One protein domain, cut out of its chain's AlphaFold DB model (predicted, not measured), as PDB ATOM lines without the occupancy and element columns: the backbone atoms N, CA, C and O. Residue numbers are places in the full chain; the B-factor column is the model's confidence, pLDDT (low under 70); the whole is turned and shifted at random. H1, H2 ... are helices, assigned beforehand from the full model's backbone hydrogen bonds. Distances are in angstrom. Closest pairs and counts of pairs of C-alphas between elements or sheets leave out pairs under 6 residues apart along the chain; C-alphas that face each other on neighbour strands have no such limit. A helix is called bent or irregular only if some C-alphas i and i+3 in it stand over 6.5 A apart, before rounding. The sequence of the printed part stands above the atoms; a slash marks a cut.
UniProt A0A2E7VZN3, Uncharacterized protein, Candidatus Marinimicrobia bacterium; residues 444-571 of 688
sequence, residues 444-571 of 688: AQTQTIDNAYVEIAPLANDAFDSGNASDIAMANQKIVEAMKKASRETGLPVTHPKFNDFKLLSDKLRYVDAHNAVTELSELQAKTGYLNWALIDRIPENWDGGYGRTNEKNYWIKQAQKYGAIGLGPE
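AT A GLANCE: This is residues 444 to 571 of the 688 residues of an uncharacterized protein of Candidatus Marinimicrobia bacterium (UniProt A0A2E7VZN3). What shape do these atoms make? An up-and-down bundle of three helices, H1, H2 and the long H3, each running against the one before it, makes most of the length; H3 runs on past the other two to a smaller end, where short H4 packs on H3 and H5 packs on H4. What is printed, and how is it spread? The printed part has 128 residues with five named helices, H1 to H5 in that order, and no named strand: all helix. It is loose, with a radius of gyration of the C-alphas of 17.2 A, and elongated, spanning 55 by 30 by 25 A.

HOW THE PARTS SIT: Which helix is the hub? It is H3, residues 497 to 527, which touches three other helices. H3 is irregular, with C-alphas 498 and 501 7.5 A apart, and has a kink of 27 degrees near residue 504. What runs with it? H2, residues 469 to 490, forms a hairpin with H3, at a shallow tilt of 17 degrees, opposite ways; their closest C-alphas, those of Ala 469 and Asp 513, are 5.9 A apart. H1, residues 444 to 466, was assigned as one helix by its hydrogen bonds but is bent, with C-alphas 455 and 458 7.0 A apart; its arms H1a, residues 444 to 455, and H1b, residues 458 to 466, stand at a shallow tilt of 35 degrees, only just short of steep. H1b touches H3 at residues 505 to 512 alone, the closest C-alphas being those of Phe 464 and Leu 509, 6.1 A apart. What follows H3? H4, residues 533 to 537, touches H3 at residues 517 to 521 alone, the closest C-alphas being those of Ala 517 and Leu 535, 5.1 A apart. H5, residues 552 to 563, touches H4, with the closest C-alphas, those of Ile 536 and Lys 553, 6.3 A apart, and is apart from H2. Are the helix backbones within hydrogen-bond range? Every O i to N i+4 pair is in H1a, H1b, H2, H4 and H5, and 25 of 27 are in H3.

IN THESE COORDINATES: How long are the longer helices? H3 measures 45.3 A from first to last C-alpha, H2 31.4 A, H1a 16.7 A and H5 16.5 A. Where are the anchors? C-alpha 444 begins H1a at (-0.530, -31.024, 24.482), C-alpha 527 ends H3 at (46.996, -40.029, 50.790), and C-alpha 563 ends H5 at (40.314, -42.011, 60.417).

THE WHOLE: How far does it reach? The two C-alphas farthest apart, those of Ala 444 and Thr 528, are 55.6 A apart, and the printed part has no cut. Which link is long, and where is confidence low? H4 to H5 is a long link of 14 residues. pLDDT is under 70 at residues 529 to 530, 544 to 550 and 563 to 571.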
ATOM      1  N   ALA A 444      -1.101 -32.333  24.166       78.12
ATOM      2  CA  ALA A 444      -0.530 -31.024  24.482       78.12
ATOM      3  C   ALA A 444       0.330 -31.066  25.760       78.12
ATOM      4  O   ALA A 444       1.424 -30.496  25.810       78.12
ATOM      5  N   GLN A 445      -0.131 -31.789  26.789       85.12
ATOM      6  CA  GLN A 445       0.651 -32.032  28.002       85.12
ATOM      7  C   GLN A 445       1.939 -32.806  27.702       85.12
ATOM      8  O   GLN A 445       2.996 -32.427  28.202       85.12
ATOM      9  N   THR A 446       1.869 -33.860  26.883       81.62
ATOM     10  CA  THR A 446       3.044 -34.647  26.479       81.62
ATOM     11  C   THR A 446       4.042 -33.779  25.714       81.62
ATOM     12  O   THR A 446       5.193 -33.697  26.118       81.62
ATOM     13  N   GLN A 447       3.592 -33.020  24.712       81.69
ATOM     14  CA  GLN A 447       4.450 -32.102  23.952       81.69
ATOM     15  C   GLN A 447       5.133 -31.053  24.840       81.69
ATOM     16  O   GLN A 447       6.307 -30.748  24.649       81.69
ATOM     17  N   THR A 448       4.427 -30.508  25.834       83.94
ATOM     18  CA  THR A 448       5.001 -29.537  26.783       83.94
ATOM     19  C   THR A 448       6.133 -30.159  27.604       83.94
ATOM     20  O   THR A 448       7.184 -29.544  27.787       83.94
ATOM     21  N   ILE A 449       5.932 -31.390  28.082       85.94
ATOM     22  CA  ILE A 449       6.932 -32.126  28.866       85.94
ATOM     23  C   ILE A 449       8.123 -32.520  27.985       85.94
ATOM     24  O   ILE A 449       9.263 -32.293  28.387       85.94
ATOM     25  N   ASP A 450       7.872 -33.033  26.781       87.19
ATOM     26  CA  ASP A 450       8.911 -33.453  25.837       87.19
ATOM     27  C   ASP A 450       9.780 -32.272  25.401       87.19
ATOM     28  O   ASP A 450      11.004 -32.372  25.394       87.19
ATOM     29  N   ASN A 451       9.177 -31.113  25.121       85.56
ATOM     30  CA  ASN A 451       9.921 -29.901  24.778       85.56
ATOM     31  C   ASN A 451      10.844 -29.460  25.921       85.56
ATOM     32  O   ASN A 451      12.012 -29.146  25.690       85.56
ATOM     33  N   ALA A 452      10.350 -29.487  27.163       86.56
ATOM     34  CA  ALA A 452      11.164 -29.173  28.333       86.56
ATOM     35  C   ALA A 452      12.297 -30.198  28.538       86.56
ATOM     36  O   ALA A 452      13.385 -29.837  28.991       86.56
ATOM     37  N   TYR A 453      12.058 -31.473  28.210       89.25
ATOM     38  CA  TYR A 453      13.076 -32.519  28.279       89.25
ATOM     39  C   TYR A 453      14.166 -32.304  27.225       89.25
ATOM     40  O   TYR A 453      15.352 -32.322  27.552       89.25
ATOM     41  N   VAL A 454      13.777 -32.047  25.975       88.88
ATOM     42  CA  VAL A 454      14.696 -31.792  24.857       88.88
ATOM     43  C   VAL A 454      15.577 -30.571  25.125       88.88
ATOM     44  O   VAL A 454      16.757 -30.592  24.783       88.88
ATOM     45  N   GLU A 455      15.048 -29.536  25.779       88.81
ATOM     46  CA  GLU A 455      15.825 -28.350  26.157       88.81
ATOM     47  C   GLU A 455      16.925 -28.677  27.183       88.81
ATOM     48  O   GLU A 455      18.029 -28.132  27.105       88.81
ATOM     49  N   ILE A 456      16.654 -29.579  28.138       90.50
ATOM     50  CA  ILE A 456      17.577 -29.855  29.246       90.50
ATOM     51  C   ILE A 456      18.509 -31.050  29.019       90.50
ATOM     52  O   ILE A 456      19.606 -31.090  29.584       90.50
ATOM     53  N   ALA A 457      18.107 -32.014  28.191       87.81
ATOM     54  CA  ALA A 457      18.859 -33.241  27.947       87.81
ATOM     55  C   ALA A 457      20.300 -33.008  27.443       87.81
ATOM     56  O   ALA A 457      21.194 -33.695  27.944       87.81
ATOM     57  N   PRO A 458      20.589 -32.050  26.536       91.44
ATOM     58  CA  PRO A 458      21.958 -31.772  26.099       91.44
ATOM     59  C   PRO A 458      22.858 -31.339  27.257       91.44
ATOM     60  O   PRO A 458      23.910 -31.928  27.465       91.44
ATOM     61  N   LEU A 459      22.393 -30.402  28.089       88.88
ATOM     62  CA  LEU A 459      23.155 -29.906  29.238       88.88
ATOM     63  C   LEU A 459      23.434 -31.010  30.272       88.88
ATOM     64  O   LEU A 459      24.488 -31.029  30.904       88.88
ATOM     65  N   ALA A 460      22.494 -31.938  30.444       86.69
ATOM     66  CA  ALA A 460      22.683 -33.100  31.299       86.69
ATOM     67  C   ALA A 460      23.689 -34.102  30.715       86.69
ATOM     68  O   ALA A 460      24.506 -34.645  31.454       86.69
ATOM     69  N   ASN A 461      23.652 -34.346  29.404       88.00
ATOM     70  CA  ASN A 461      24.615 -35.229  28.749       88.00
ATOM     71  C   ASN A 461      26.024 -34.620  28.740       88.00
ATOM     72  O   ASN A 461      26.965 -35.322  29.086       88.00
ATOM     73  N   ASP A 462      26.163 -33.316  28.488       88.12
ATOM     74  CA  ASP A 462      27.451 -32.615  28.557       88.12
ATOM     75  C   ASP A 462      28.071 -32.710  29.962       88.12
ATOM     76  O   ASP A 462      29.266 -32.965  30.111       88.12
ATOM     77  N   ALA A 463      27.257 -32.552  31.014       85.94
ATOM     78  CA  ALA A 463      27.704 -32.708  32.400       85.94
ATOM     79  C   ALA A 463      28.054 -34.163  32.756       85.94
ATOM     80  O   ALA A 463      28.962 -34.414  33.549       85.94
ATOM     81  N   PHE A 464      27.334 -35.128  32.179       83.50
ATOM     82  CA  PHE A 464      27.646 -36.547  32.327       83.50
ATOM     83  C   PHE A 464      28.994 -36.885  31.678       83.50
ATOM     84  O   PHE A 464      29.825 -37.528  32.314       83.50
ATOM     85  N   ASP A 465      29.226 -36.409  30.454       84.12
ATOM     86  CA  ASP A 465      30.454 -36.658  29.694       84.12
ATOM     87  C   ASP A 465      31.663 -35.930  30.297       84.12
ATOM     88  O   ASP A 465      32.779 -36.454  30.264       84.12
ATOM     89  N   SER A 466      31.463 -34.745  30.890       83.38
ATOM     90  CA  SER A 466      32.540 -34.014  31.567       83.38
ATOM     91  C   SER A 466      32.998 -34.697  32.857       83.38
ATOM     92  O   SER A 466      34.145 -34.521  33.273       83.38
ATOM     93  N   GLY A 467      32.104 -35.441  33.519       71.75
ATOM     94  CA  GLY A 467      32.361 -36.066  34.815       71.75
ATOM     95  C   GLY A 467      32.668 -35.065  35.937       71.75
ATOM     96  O   GLY A 467      33.077 -35.473  37.020       71.75
ATOM     97  N   ASN A 468      32.497 -33.760  35.717       77.94
ATOM     98  CA  ASN A 468      32.807 -32.735  36.709       77.94
ATOM     99  C   ASN A 468      31.642 -32.581  37.694       77.94
ATOM    100  O   ASN A 468      30.524 -32.242  37.309       77.94
ATOM    101  N   ALA A 469      31.914 -32.755  38.988       70.12
ATOM    102  CA  ALA A 469      30.895 -32.682  40.034       70.12
ATOM    103  C   ALA A 469      30.130 -31.341  40.073       70.12
ATOM    104  O   ALA A 469      28.939 -31.317  40.381       70.12
ATOM    105  N   SER A 470      30.783 -30.220  39.740       71.88
ATOM    106  CA  SER A 470      30.123 -28.908  39.685       71.88
ATOM    107  C   SER A 470      29.113 -28.826  38.538       71.88
ATOM    108  O   SER A 470      28.007 -28.312  38.720       71.88
ATOM    109  N   ASP A 471      29.475 -29.354  37.369       75.19
ATOM    110  CA  ASP A 471      28.610 -29.354  36.185       75.19
ATOM    111  C   ASP A 471      27.423 -30.299  36.393       75.19
ATOM    112  O   ASP A 471      26.283 -29.941  36.093       75.19
ATOM    113  N   ILE A 472      27.666 -31.461  37.010       77.25
ATOM    114  CA  ILE A 472      26.635 -32.441  37.371       77.25
ATOM    115  C   ILE A 472      25.626 -31.856  38.371       77.25
ATOM    116  O   ILE A 472      24.414 -32.018  38.198       77.25
ATOM    117  N   ALA A 473      26.094 -31.150  39.405       73.69
ATOM    118  CA  ALA A 473      25.218 -30.510  40.387       73.69
ATOM    119  C   ALA A 473      24.338 -29.426  39.743       73.69
ATOM    120  O   ALA A 473      23.122 -29.395  39.961       73.69
ATOM    121  N   MET A 474      24.932 -28.578  38.896       79.94
ATOM    122  CA  MET A 474      24.208 -27.540  38.163       79.94
ATOM    123  C   MET A 474      23.184 -28.140  37.187       79.94
ATOM    124  O   MET A 474      22.051 -27.660  37.113       79.94
ATOM    125  N   ALA A 475      23.547 -29.205  36.468       83.62
ATOM    126  CA  ALA A 475      22.643 -29.900  35.558       83.62
ATOM    127  C   ALA A 475      21.448 -30.517  36.295       83.62
ATOM    128  O   ALA A 475      20.304 -30.306  35.892       83.62
ATOM    129  N   ASN A 476      21.683 -31.183  37.428       82.19
ATOM    130  CA  ASN A 476      20.613 -31.728  38.266       82.19
ATOM    131  C   ASN A 476      19.643 -30.649  38.766       82.19
ATOM    132  O   ASN A 476      18.429 -30.860  38.749       82.19
ATOM    133  N   GLN A 477      20.148 -29.485  39.183       83.69
ATOM    134  CA  GLN A 477      19.285 -28.380  39.596       83.69
ATOM    135  C   GLN A 477      18.389 -27.912  38.442       83.69
ATOM    136  O   GLN A 477      17.176 -27.787  38.620       83.69
ATOM    137  N   LYS A 478      18.962 -27.718  37.249       88.44
ATOM    138  CA  LYS A 478      18.202 -27.268  36.077       88.44
ATOM    139  C   LYS A 478      17.176 -28.303  35.597       88.44
ATOM    140  O   LYS A 478      16.073 -27.914  35.226       88.44
ATOM    141  N   ILE A 479      17.477 -29.603  35.677       86.56
ATOM    142  CA  ILE A 479      16.506 -30.689  35.423       86.56
ATOM    143  C   ILE A 479      15.307 -30.570  36.371       86.56
ATOM    144  O   ILE A 479      14.160 -30.615  35.930       86.56
ATOM    145  N   VAL A 480      15.551 -30.374  37.671       87.06
ATOM    146  CA  VAL A 480      14.477 -30.227  38.668       87.06
ATOM    147  C   VAL A 480      13.654 -28.959  38.426       87.06
ATOM    148  O   VAL A 480      12.433 -28.980  38.596       87.06
ATOM    149  N   GLU A 481      14.290 -27.854  38.038       88.31
ATOM    150  CA  GLU A 481      13.608 -26.602  37.699       88.31
ATOM    151  C   GLU A 481      12.735 -26.745  36.445       88.31
ATOM    152  O   GLU A 481      11.558 -26.379  36.492       88.31
ATOM    153  N   ALA A 482      13.262 -27.344  35.375       89.25
ATOM    154  CA  ALA A 482      12.525 -27.622  34.143       89.25
ATOM    155  C   ALA A 482      11.326 -28.550  34.400       89.25
ATOM    156  O   ALA A 482      10.202 -28.241  34.006       89.25
ATOM    157  N   MET A 483      11.527 -29.622  35.173       90.06
ATOM    158  CA  MET A 483      10.460 -30.546  35.568       90.06
ATOM    159  C   MET A 483       9.366 -29.846  36.392       90.06
ATOM    160  O   MET A 483       8.176 -30.044  36.152       90.06
ATOM    161  N   LYS A 484       9.739 -28.977  37.345       90.00
ATOM    162  CA  LYS A 484       8.778 -28.179  38.133       90.00
ATOM    163  C   LYS A 484       8.032 -27.157  37.279       90.00
ATOM    164  O   LYS A 484       6.854 -26.913  37.538       90.00
ATOM    165  N   LYS A 485       8.699 -26.542  36.302       91.50
ATOM    166  CA  LYS A 485       8.079 -25.602  35.363       91.50
ATOM    167  C   LYS A 485       7.040 -26.319  34.495       91.50
ATOM    168  O   LYS A 485       5.873 -25.943  34.547       91.50
ATOM    169  N   ALA A 486       7.424 -27.410  33.832       86.19
ATOM    170  CA  ALA A 486       6.519 -28.222  33.019       86.19
ATOM    171  C   ALA A 486       5.350 -28.800  33.840       86.19
ATOM    172  O   ALA A 486       4.212 -28.832  33.379       86.19
ATOM    173  N   SER A 487       5.586 -29.187  35.099       89.06
ATOM    174  CA  SER A 487       4.531 -29.605  36.037       89.06
ATOM    175  C   SER A 487       3.497 -28.501  36.306       89.06
ATOM    176  O   SER A 487       2.300 -28.774  36.324       89.06
ATOM    177  N   ARG A 488       3.926 -27.240  36.462       90.75
ATOM    178  CA  ARG A 488       3.002 -26.103  36.634       90.75
ATOM    179  C   ARG A 488       2.221 -25.793  35.363       90.75
ATOM    180  O   ARG A 488       1.041 -25.483  35.457       90.75
ATOM    181  N   GLU A 489       2.875 -25.865  34.208       86.69
ATOM    182  CA  GLU A 489       2.266 -25.559  32.907       86.69
ATOM    183  C   GLU A 489       1.242 -26.622  32.487       86.69
ATOM    184  O   GLU A 489       0.198 -26.290  31.936       86.69
ATOM    185  N   THR A 490       1.497 -27.891  32.810       82.38
ATOM    186  CA  THR A 490       0.592 -29.009  32.485       82.38
ATOM    187  C   THR A 490      -0.448 -29.306  33.566       82.38
ATOM    188  O   THR A 490      -1.429 -29.998  33.294       82.38
ATOM    189  N   GLY A 491      -0.232 -28.831  34.798       87.44
ATOM    190  CA  GLY A 491      -1.046 -29.172  35.969       87.44
ATOM    191  C   GLY A 491      -0.813 -30.591  36.509       87.44
ATOM    192  O   GLY A 491      -1.500 -31.010  37.442       87.44
ATOM    193  N   LEU A 492       0.145 -31.340  35.953       85.38
ATOM    194  CA  LEU A 492       0.478 -32.696  36.390       85.38
ATOM    195  C   LEU A 492       1.518 -32.667  37.519       85.38
ATOM    196  O   LEU A 492       2.469 -31.887  37.451       85.38
ATOM    197  N   PRO A 493       1.413 -33.529  38.547       89.50
ATOM    198  CA  PRO A 493       2.444 -33.622  39.575       89.50
ATOM    199  C   PRO A 493       3.746 -34.182  38.987       89.50
ATOM    200  O   PRO A 493       3.720 -35.050  38.119       89.50
ATOM    201  N   VAL A 494       4.897 -33.769  39.523       87.12
ATOM    202  CA  VAL A 494       6.225 -34.276  39.100       87.12
ATOM    203  C   VAL A 494       6.406 -35.792  39.292       87.12
ATOM    204  O   VAL A 494       7.349 -36.375  38.776       87.12
ATOM    205  N   THR A 495       5.513 -36.443  40.042       87.50
ATOM    206  CA  THR A 495       5.471 -37.903  40.216       87.50
ATOM    207  C   THR A 495       4.703 -38.622  39.104       87.50
ATOM    208  O   THR A 495       4.594 -39.844  39.139       87.50
ATOM    209  N   HIS A 496       4.110 -37.889  38.158       89.62
ATOM    210  CA  HIS A 496       3.348 -38.468  37.059       89.62
ATOM    211  C   HIS A 496       4.272 -39.258  36.110       89.62
ATOM    212  O   HIS A 496       5.367 -38.775  35.817       89.62
ATOM    213  N   PRO A 497       3.847 -40.418  35.563       88.81
ATOM    214  CA  PRO A 497       4.691 -41.254  34.698       88.81
ATOM    215  C   PRO A 497       5.290 -40.539  33.479       88.81
ATOM    216  O   PRO A 497       6.365 -40.910  33.022       88.81
ATOM    217  N   LYS A 498       4.635 -39.480  32.981       87.12
ATOM    218  CA  LYS A 498       5.152 -38.643  31.882       87.12
ATOM    219  C   LYS A 498       6.481 -37.942  32.207       87.12
ATOM    220  O   LYS A 498       7.199 -37.570  31.296       87.12
ATOM    221  N   PHE A 499       6.837 -37.786  33.484       89.75
ATOM    222  CA  PHE A 499       8.125 -37.219  33.905       89.75
ATOM    223  C   PHE A 499       9.225 -38.276  34.113       89.75
ATOM    224  O   PHE A 499      10.294 -37.954  34.632       89.75
ATOM    225  N   ASN A 500       8.996 -39.541  33.734       88.88
ATOM    226  CA  ASN A 500       9.971 -40.613  33.951       88.88
ATOM    227  C   ASN A 500      11.322 -40.338  33.282       88.88
ATOM    228  O   ASN A 500      12.348 -40.633  33.890       88.88
ATOM    229  N   ASP A 501      11.350 -39.719  32.104       86.56
ATOM    230  CA  ASP A 501      12.609 -39.442  31.402       86.56
ATOM    231  C   ASP A 501      13.461 -38.399  32.133       86.56
ATOM    232  O   ASP A 501      14.667 -38.585  32.295       86.56
ATOM    233  N   PHE A 502      12.838 -37.360  32.702       88.25
ATOM    234  CA  PHE A 502      13.520 -36.422  33.606       88.25
ATOM    235  C   PHE A 502      14.121 -37.137  34.818       88.25
ATOM    236  O   PHE A 502      15.243 -36.838  35.234       88.25
ATOM    237  N   LYS A 503      13.373 -38.085  35.393       85.19
ATOM    238  CA  LYS A 503      13.827 -38.860  36.550       85.19
ATOM    239  C   LYS A 503      15.015 -39.751  36.188       85.19
ATOM    240  O   LYS A 503      16.020 -39.708  36.889       85.19
ATOM    241  N   LEU A 504      14.931 -40.485  35.079       86.12
ATOM    242  CA  LEU A 504      16.016 -41.325  34.569       86.12
ATOM    243  C   LEU A 504      17.277 -40.502  34.282       86.12
ATOM    244  O   LEU A 504      18.379 -40.913  34.644       86.12
ATOM    245  N   LEU A 505      17.115 -39.318  33.689       86.06
ATOM    246  CA  LEU A 505      18.216 -38.402  33.412       86.06
ATOM    247  C   LEU A 505      18.884 -37.892  34.702       86.06
ATOM    248  O   LEU A 505      20.112 -37.888  34.800       86.06
ATOM    249  N   SER A 506      18.096 -37.519  35.718       85.00
ATOM    250  CA  SER A 506      18.634 -37.111  37.024       85.00
ATOM    251  C   SER A 506      19.314 -38.268  37.762       85.00
ATOM    252  O   SER A 506      20.390 -38.088  38.333       85.00
ATOM    253  N   ASP A 507      18.730 -39.467  37.723       83.50
ATOM    254  CA  ASP A 507      19.294 -40.661  38.357       83.50
ATOM    255  C   ASP A 507      20.637 -41.050  37.710       83.50
ATOM    256  O   ASP A 507      21.596 -41.359  38.421       83.50
ATOM    257  N   LYS A 508      20.756 -40.928  36.378       83.94
ATOM    258  CA  LYS A 508      22.016 -41.125  35.638       83.94
ATOM    259  C   LYS A 508      23.117 -40.174  36.121       83.94
ATOM    260  O   LYS A 508      24.239 -40.609  36.369       83.94
ATOM    261  N   LEU A 509      22.803 -38.890  36.293       82.94
ATOM    262  CA  LEU A 509      23.754 -37.893  36.794       82.94
ATOM    263  C   LEU A 509      24.161 -38.142  38.251       82.94
ATOM    264  O   LEU A 509      25.340 -38.065  38.590       82.94
ATOM    265  N   ARG A 510      23.197 -38.483  39.112       78.88
ATOM    266  CA  ARG A 510      23.457 -38.833  40.518       78.88
ATOM    267  C   ARG A 510      24.375 -40.042  40.652       78.88
ATOM    268  O   ARG A 510      25.198 -40.078  41.560       78.88
ATOM    269  N   TYR A 511      24.247 -41.015  39.753       80.00
ATOM    270  CA  TYR A 511      25.117 -42.184  39.741       80.00
ATOM    271  C   TYR A 511      26.587 -41.808  39.500       80.00
ATOM    272  O   TYR A 511      27.466 -42.303  40.204       80.00
ATOM    273  N   VAL A 512      26.855 -40.906  38.548       80.31
ATOM    274  CA  VAL A 512      28.220 -40.429  38.259       80.31
ATOM    275  C   VAL A 512      28.784 -39.611  39.414       80.31
ATOM    276  O   VAL A 512      29.912 -39.859  39.830       80.31
ATOM    277  N   ASP A 513      27.999 -38.692  39.983       81.12
ATOM    278  CA  ASP A 513      28.437 -37.890  41.135       81.12
ATOM    279  C   ASP A 513      28.814 -38.777  42.334       81.12
ATOM    280  O   ASP A 513      29.875 -38.610  42.937       81.12
ATOM    281  N   ALA A 514      27.998 -39.798  42.619       80.75
ATOM    282  CA  ALA A 514      28.284 -40.780  43.661       80.75
ATOM    283  C   ALA A 514      29.581 -41.560  43.389       80.75
ATOM    284  O   ALA A 514      30.393 -41.750  44.295       80.75
ATOM    285  N   HIS A 515      29.802 -41.987  42.143       83.06
ATOM    286  CA  HIS A 515      31.013 -42.707  41.752       83.06
ATOM    287  C   HIS A 515      32.280 -41.845  41.891       83.06
ATOM    288  O   HIS A 515      33.291 -42.303  42.435       83.06
ATOM    289  N   ASN A 516      32.214 -40.582  41.468       80.94
ATOM    290  CA  ASN A 516      33.313 -39.627  41.605       80.94
ATOM    291  C   ASN A 516      33.633 -39.353  43.077       80.94
ATOM    292  O   ASN A 516      34.794 -39.421  43.479       80.94
ATOM    293  N   ALA A 517      32.605 -39.145  43.905       81.75
ATOM    294  CA  ALA A 517      32.772 -38.937  45.337       81.75
ATOM    295  C   ALA A 517      33.465 -40.127  46.024       81.75
ATOM    296  O   ALA A 517      34.368 -39.933  46.838       81.75
ATOM    297  N   VAL A 518      33.095 -41.363  45.672       85.69
ATOM    298  CA  VAL A 518      33.737 -42.582  46.196       85.69
ATOM    299  C   VAL A 518      35.193 -42.700  45.751       85.69
ATOM    300  O   VAL A 518      36.055 -43.097  46.545       85.69
ATOM    301  N   THR A 519      35.487 -42.334  44.506       83.88
ATOM    302  CA  THR A 519      36.854 -42.332  43.968       83.88
ATOM    303  C   THR A 519      37.729 -41.326  44.720       83.88
ATOM    304  O   THR A 519      38.783 -41.693  45.241       83.88
ATOM    305  N   GLU A 520      37.251 -40.091  44.891       81.31
ATOM    306  CA  GLU A 520      37.951 -39.050  45.652       81.31
ATOM    307  C   GLU A 520      38.150 -39.434  47.127       81.31
ATOM    308  O   GLU A 520      39.237 -39.248  47.678       81.31
ATOM    309  N   LEU A 521      37.136 -40.021  47.773       82.81
ATOM    310  CA  LEU A 521      37.242 -40.513  49.151       82.81
ATOM    311  C   LEU A 521      38.301 -41.613  49.291       82.81
ATOM    312  O   LEU A 521      39.058 -41.610  50.263       82.81
ATOM    313  N   SER A 522      38.400 -42.512  48.311       84.00
ATOM    314  CA  SER A 522      39.420 -43.567  48.283       84.00
ATOM    315  C   SER A 522      40.829 -42.994  48.166       84.00
ATOM    316  O   SER A 522      41.736 -43.412  48.893       84.00
ATOM    317  N   GLU A 523      41.020 -41.995  47.307       78.31
ATOM    318  CA  GLU A 523      42.301 -41.304  47.188       78.31
ATOM    319  C   GLU A 523      42.677 -40.531  48.455       78.31
ATOM    320  O   GLU A 523      43.830 -40.586  48.890       78.31
ATOM    321  N   LEU A 524      41.719 -39.821  49.061       71.69
ATOM    322  CA  LEU A 524      41.922 -39.096  50.316       71.69
ATOM    323  C   LEU A 524      42.318 -40.051  51.443       71.69
ATOM    324  O   LEU A 524      43.294 -39.792  52.154       71.69
ATOM    325  N   GLN A 525      41.631 -41.191  51.550       77.69
ATOM    326  CA  GLN A 525      41.967 -42.228  52.519       77.69
ATOM    327  C   GLN A 525      43.412 -42.710  52.354       77.69
ATOM    328  O   GLN A 525      44.130 -42.841  53.345       77.69
ATOM    329  N   ALA A 526      43.844 -42.958  51.114       72.81
ATOM    330  CA  ALA A 526      45.185 -43.449  50.814       72.81
ATOM    331  C   ALA A 526      46.281 -42.395  51.048       72.81
ATOM    332  O   ALA A 526      47.373 -42.735  51.501       72.81
ATOM    333  N   LYS A 527      46.007 -41.120  50.737       71.44
ATOM    334  CA  LYS A 527      46.996 -40.029  50.790       71.44
ATOM    335  C   LYS A 527      47.141 -39.411  52.178       71.44
ATOM    336  O   LYS A 527      48.257 -39.132  52.607       71.44
ATOM    337  N   THR A 528      46.028 -39.131  52.855       70.81
ATOM    338  CA  THR A 528      46.017 -38.317  54.085       70.81
ATOM    339  C   THR A 528      45.429 -39.055  55.281       70.81
ATOM    340  O   THR A 528      45.709 -38.684  56.420       70.81
ATOM    341  N   GLY A 529      44.607 -40.078  55.033       64.75
ATOM    342  CA  GLY A 529      43.788 -40.745  56.039       64.75
ATOM    343  C   GLY A 529      42.507 -39.980  56.387       64.75
ATOM    344  O   GLY A 529      41.537 -40.609  56.780       64.75
ATOM    345  N   TYR A 530      42.443 -38.663  56.189       67.12
ATOM    346  CA  TYR A 530      41.273 -37.858  56.543       67.12
ATOM    347  C   TYR A 530      40.245 -37.811  55.409       67.12
ATOM    348  O   TYR A 530      40.603 -37.632  54.245       67.12
ATOM    349  N   LEU A 531      38.960 -37.926  55.752       70.00
ATOM    350  CA  LEU A 531      37.855 -38.016  54.785       70.00
ATOM    351  C   LEU A 531      36.958 -36.773  54.789       70.00
ATOM    352  O   LEU A 531      36.917 -36.043  55.768       70.00
ATOM    353  N   ASN A 532      36.235 -36.509  53.700       74.44
ATOM    354  CA  ASN A 532      35.399 -35.309  53.571       74.44
ATOM    355  C   ASN A 532      33.904 -35.652  53.660       74.44
ATOM    356  O   ASN A 532      33.391 -36.383  52.813       74.44
ATOM    357  N   TRP A 533      33.198 -35.082  54.642       78.06
ATOM    358  CA  TRP A 533      31.755 -35.290  54.823       78.06
ATOM    359  C   TRP A 533      30.925 -34.852  53.616       78.06
ATOM    360  O   TRP A 533      30.014 -35.569  53.215       78.06
ATOM    361  N   ALA A 534      31.296 -33.751  52.962       70.69
ATOM    362  CA  ALA A 534      30.573 -33.253  51.797       70.69
ATOM    363  C   ALA A 534      30.648 -34.204  50.589       70.69
ATOM    364  O   ALA A 534      29.756 -34.176  49.746       70.69
ATOM    365  N   LEU A 535      31.685 -35.046  50.492       76.75
ATOM    366  CA  LEU A 535      31.762 -36.102  49.475       76.75
ATOM    367  C   LEU A 535      30.912 -37.313  49.873       76.75
ATOM    368  O   LEU A 535      30.216 -37.877  49.037       76.75
ATOM    369  N   ILE A 536      30.908 -37.681  51.157       82.00
ATOM    370  CA  ILE A 536      30.082 -38.784  51.678       82.00
ATOM    371  C   ILE A 536      28.590 -38.487  51.479       82.00
ATOM    372  O   ILE A 536      27.821 -39.383  51.129       82.00
ATOM    373  N   ASP A 537      28.179 -37.230  51.644       81.38
ATOM    374  CA  ASP A 537      26.788 -36.809  51.470       81.38
ATOM    375  C   ASP A 537      26.275 -36.967  50.034       81.38
ATOM    376  O   ASP A 537      25.088 -37.252  49.853       81.38
ATOM    377  N   ARG A 538      27.159 -36.862  49.033       79.75
ATOM    378  CA  ARG A 538      26.825 -37.057  47.610       79.75
ATOM    379  C   ARG A 538      26.530 -38.511  47.253       79.75
ATOM    380  O   ARG A 538      25.918 -38.771  46.223       79.75
ATOM    381  N   ILE A 539      26.919 -39.461  48.103       82.75
ATOM    382  CA  ILE A 539      26.625 -40.880  47.903       82.75
ATOM    383  C   ILE A 539      25.172 -41.149  48.349       82.75
ATOM    384  O   ILE A 539      24.823 -40.853  49.500       82.75
ATOM    385  N   PRO A 540      24.303 -41.713  47.488       78.69
ATOM    386  CA  PRO A 540      22.961 -42.146  47.873       78.69
ATOM    387  C   PRO A 540      22.995 -43.273  48.915       78.69
ATOM    388  O   PRO A 540      23.872 -44.134  48.885       78.69
ATOM    389  N   GLU A 541      22.011 -43.315  49.817       79.12
ATOM    390  CA  GLU A 541      21.921 -44.351  50.867       79.12
ATOM    391  C   GLU A 541      21.814 -45.781  50.314       79.12
ATOM    392  O   GLU A 541      22.221 -46.741  50.964       79.12
ATOM    393  N   ASN A 542      21.264 -45.914  49.111       73.25
ATOM    394  CA  ASN A 542      21.016 -47.167  48.410       73.25
ATOM    395  C   ASN A 542      22.030 -47.454  47.287       73.25
ATOM    396  O   ASN A 542      21.788 -48.344  46.478       73.25
ATOM    397  N   TRP A 543      23.139 -46.712  47.208       75.12
ATOM    398  CA  TRP A 543      24.171 -46.956  46.200       75.12
ATOM    399  C   TRP A 543      24.987 -48.209  46.552       75.12
ATOM    400  O   TRP A 543      25.589 -48.292  47.628       75.12
ATOM    401  N   ASP A 544      24.991 -49.185  45.642       69.12
ATOM    402  CA  ASP A 544      25.652 -50.490  45.787       69.12
ATOM    403  C   ASP A 544      27.021 -50.578  45.079       69.12
ATOM    404  O   ASP A 544      27.752 -51.569  45.193       69.12
ATOM    405  N   GLY A 545      27.382 -49.506  44.374       61.44
ATOM    406  CA  GLY A 545      28.738 -49.186  43.958       61.44
ATOM    407  C   GLY A 545      29.410 -50.122  42.975       61.44
ATOM    408  O   GLY A 545      30.623 -50.034  42.827       61.44
ATOM    409  N   GLY A 546      28.688 -51.041  42.332       55.56
ATOM    410  CA  GLY A 546      29.262 -51.996  41.372       55.56
ATOM    411  C   GLY A 546      30.290 -52.988  41.953       55.56
ATOM    412  O   GLY A 546      30.672 -53.933  41.270       55.56
ATOM    413  N   TYR A 547      30.702 -52.833  43.217       51.94
ATOM    414  CA  TYR A 547      31.663 -53.685  43.929       51.94
ATOM    415  C   TYR A 547      30.991 -54.659  44.916       51.94
ATOM    416  O   TYR A 547      31.661 -55.253  45.762       51.94
ATOM    417  N   GLY A 548      29.666 -54.833  44.832       52.72
ATOM    418  CA  GLY A 548      28.924 -55.815  45.632       52.72
ATOM    419  C   GLY A 548      28.764 -55.445  47.111       52.72
ATOM    420  O   GLY A 548      28.548 -56.325  47.945       52.72
ATOM    421  N   ARG A 549      28.874 -54.157  47.461       57.28
ATOM    422  CA  ARG A 549      28.659 -53.659  48.825       57.28
ATOM    423  C   ARG A 549      27.291 -53.005  48.903       57.28
ATOM    424  O   ARG A 549      27.088 -51.916  48.395       57.28
ATOM    425  N   THR A 550      26.352 -53.630  49.598       57.56
ATOM    426  CA  THR A 550      24.949 -53.187  49.677       57.56
ATOM    427  C   THR A 550      24.703 -51.881  50.452       57.56
ATOM    428  O   THR A 550      23.554 -51.585  50.767       57.56
ATOM    429  N   ASN A 551      25.733 -51.088  50.781       77.12
ATOM    430  CA  ASN A 551      25.564 -49.778  51.418       77.12
ATOM    431  C   ASN A 551      26.875 -48.958  51.453       77.12
ATOM    432  O   ASN A 551      27.499 -48.816  52.514       77.12
ATOM    433  N   GLU A 552      27.342 -48.442  50.312       83.75
ATOM    434  CA  GLU A 552      28.655 -47.775  50.281       83.75
ATOM    435  C   GLU A 552      28.697 -46.499  51.136       83.75
ATOM    436  O   GLU A 552      29.703 -46.222  51.791       83.75
ATOM    437  N   LYS A 553      27.594 -45.741  51.209       86.50
ATOM    438  CA  LYS A 553      27.527 -44.543  52.058       86.50
ATOM    439  C   LYS A 553      27.862 -44.886  53.510       86.50
ATOM    440  O   LYS A 553      28.727 -44.259  54.120       86.50
ATOM    441  N   ASN A 554      27.255 -45.946  54.044       86.12
ATOM    442  CA  ASN A 554      27.532 -46.421  55.400       86.12
ATOM    443  C   ASN A 554      28.961 -46.940  55.581       86.12
ATOM    444  O   ASN A 554      29.520 -46.816  56.676       86.12
ATOM    445  N   TYR A 555      29.568 -47.514  54.541       86.81
ATOM    446  CA  TYR A 555      30.986 -47.857  54.575       86.81
ATOM    447  C   TYR A 555      31.840 -46.597  54.782       86.81
ATOM    448  O   TYR A 555      32.630 -46.558  55.729       86.81
ATOM    449  N   TRP A 556      31.637 -45.547  53.982       86.25
ATOM    450  CA  TRP A 556      32.421 -44.312  54.077       86.25
ATOM    451  C   TRP A 556      32.171 -43.521  55.360       86.25
ATOM    452  O   TRP A 556      33.134 -43.018  55.936       86.25
ATOM    453  N   ILE A 557      30.938 -43.500  55.881       86.00
ATOM    454  CA  ILE A 557      30.626 -42.945  57.212       86.00
ATOM    455  C   ILE A 557      31.499 -43.614  58.288       86.00
ATOM    456  O   ILE A 557      32.120 -42.935  59.108       86.00
ATOM    457  N   LYS A 558      31.604 -44.950  58.274       84.25
ATOM    458  CA  LYS A 558      32.437 -45.695  59.235       84.25
ATOM    459  C   LYS A 558      33.929 -45.429  59.042       84.25
ATOM    460  O   LYS A 558      34.658 -45.331  60.028       84.25
ATOM    461  N   GLN A 559      34.398 -45.303  57.797       82.38
ATOM    462  CA  GLN A 559      35.790 -44.922  57.537       82.38
ATOM    463  C   GLN A 559      36.075 -43.509  58.071       82.38
ATOM    464  O   GLN A 559      37.086 -43.309  58.741       82.38
ATOM    465  N   ALA A 560      35.167 -42.553  57.858       78.88
ATOM    466  CA  ALA A 560      35.298 -41.179  58.345       78.88
ATOM    467  C   ALA A 560      35.366 -41.117  59.875       78.88
ATOM    468  O   ALA A 560      36.206 -40.416  60.434       78.88
ATOM    469  N   GLN A 561      34.559 -41.927  60.564       77.75
ATOM    470  CA  GLN A 561      34.622 -42.076  62.020       77.75
ATOM    471  C   GLN A 561      35.944 -42.698  62.504       77.75
ATOM    472  O   GLN A 561      36.440 -42.336  63.570       77.75
ATOM    473  N   LYS A 562      36.526 -43.629  61.734       73.19
ATOM    474  CA  LYS A 562      37.766 -44.332  62.094       73.19
ATOM    475  C   LYS A 562      39.019 -43.478  61.899       73.19
ATOM    476  O   LYS A 562      39.915 -43.526  62.739       73.19
ATOM    477  N   TYR A 563      39.107 -42.751  60.790       66.88
ATOM    478  CA  TYR A 563      40.314 -42.011  60.417       66.88
ATOM    479  C   TYR A 563      40.222 -40.498  60.671       66.88
ATOM    480  O   TYR A 563      41.234 -39.805  60.609       66.88
ATOM    481  N   GLY A 564      39.038 -40.003  61.037       56.94
ATOM    482  CA  GLY A 564      38.755 -38.582  61.185       56.94
ATOM    483  C   GLY A 564      38.310 -37.965  59.860       56.94
ATOM    484  O   GLY A 564      38.782 -38.337  58.786       56.94
ATOM    485  N   ALA A 565      37.391 -37.006  59.941       60.50
ATOM    486  CA  ALA A 565      36.898 -36.276  58.785       60.50
ATOM    487  C   ALA A 565      37.218 -34.783  58.887       60.50
ATOM    488  O   ALA A 565      37.273 -34.225  59.981       60.50
ATOM    489  N   ILE A 566      37.432 -34.153  57.737       55.78
ATOM    490  CA  ILE A 566      37.721 -32.730  57.584       55.78
ATOM    491  C   ILE A 566      36.663 -32.079  56.690       55.78
ATOM    492  O   ILE A 566      36.338 -32.590  55.621       55.78
ATOM    493  N   GLY A 567      36.157 -30.924  57.129       50.78
ATOM    494  CA  GLY A 567      35.167 -30.123  56.404       50.78
ATOM    495  C   GLY A 567      33.808 -30.066  57.103       50.78
ATOM    496  O   GLY A 567      33.350 -31.058  57.663       50.78
ATOM    497  N   LEU A 568      33.198 -28.878  57.069       43.88
ATOM    498  CA  LEU A 568      31.828 -28.623  57.517       43.88
ATOM    499  C   LEU A 568      30.857 -29.176  56.467       43.88
ATOM    500  O   LEU A 568      31.055 -28.939  55.272       43.88
ATOM    501  N   GLY A 569      29.819 -29.891  56.897       40.91
ATOM    502  CA  GLY A 569      28.758 -30.360  56.004       40.91
ATOM    503  C   GLY A 569      27.969 -29.194  55.381       40.91
ATOM    504  O   GLY A 569      28.049 -28.066  55.870       40.91
ATOM    505  N   PRO A 570      27.172 -29.421  54.320       40.94
ATOM    506  CA  PRO A 570      26.385 -28.367  53.665       40.94
ATOM    507  C   PRO A 570      25.416 -27.630  54.607       40.94
ATOM    508  O   PRO A 570      25.257 -26.414  54.505       40.94
ATOM    509  N   GLU A 571      24.800 -28.334  55.566       40.00
ATOM    510  CA  GLU A 571      23.954 -27.713  56.600       40.00
ATOM    511  C   GLU A 571      24.760 -26.826  57.552       40.00
ATOM    512  O   GLU A 571      24.325 -25.731  57.908       40.00
TER     513      GLU A 571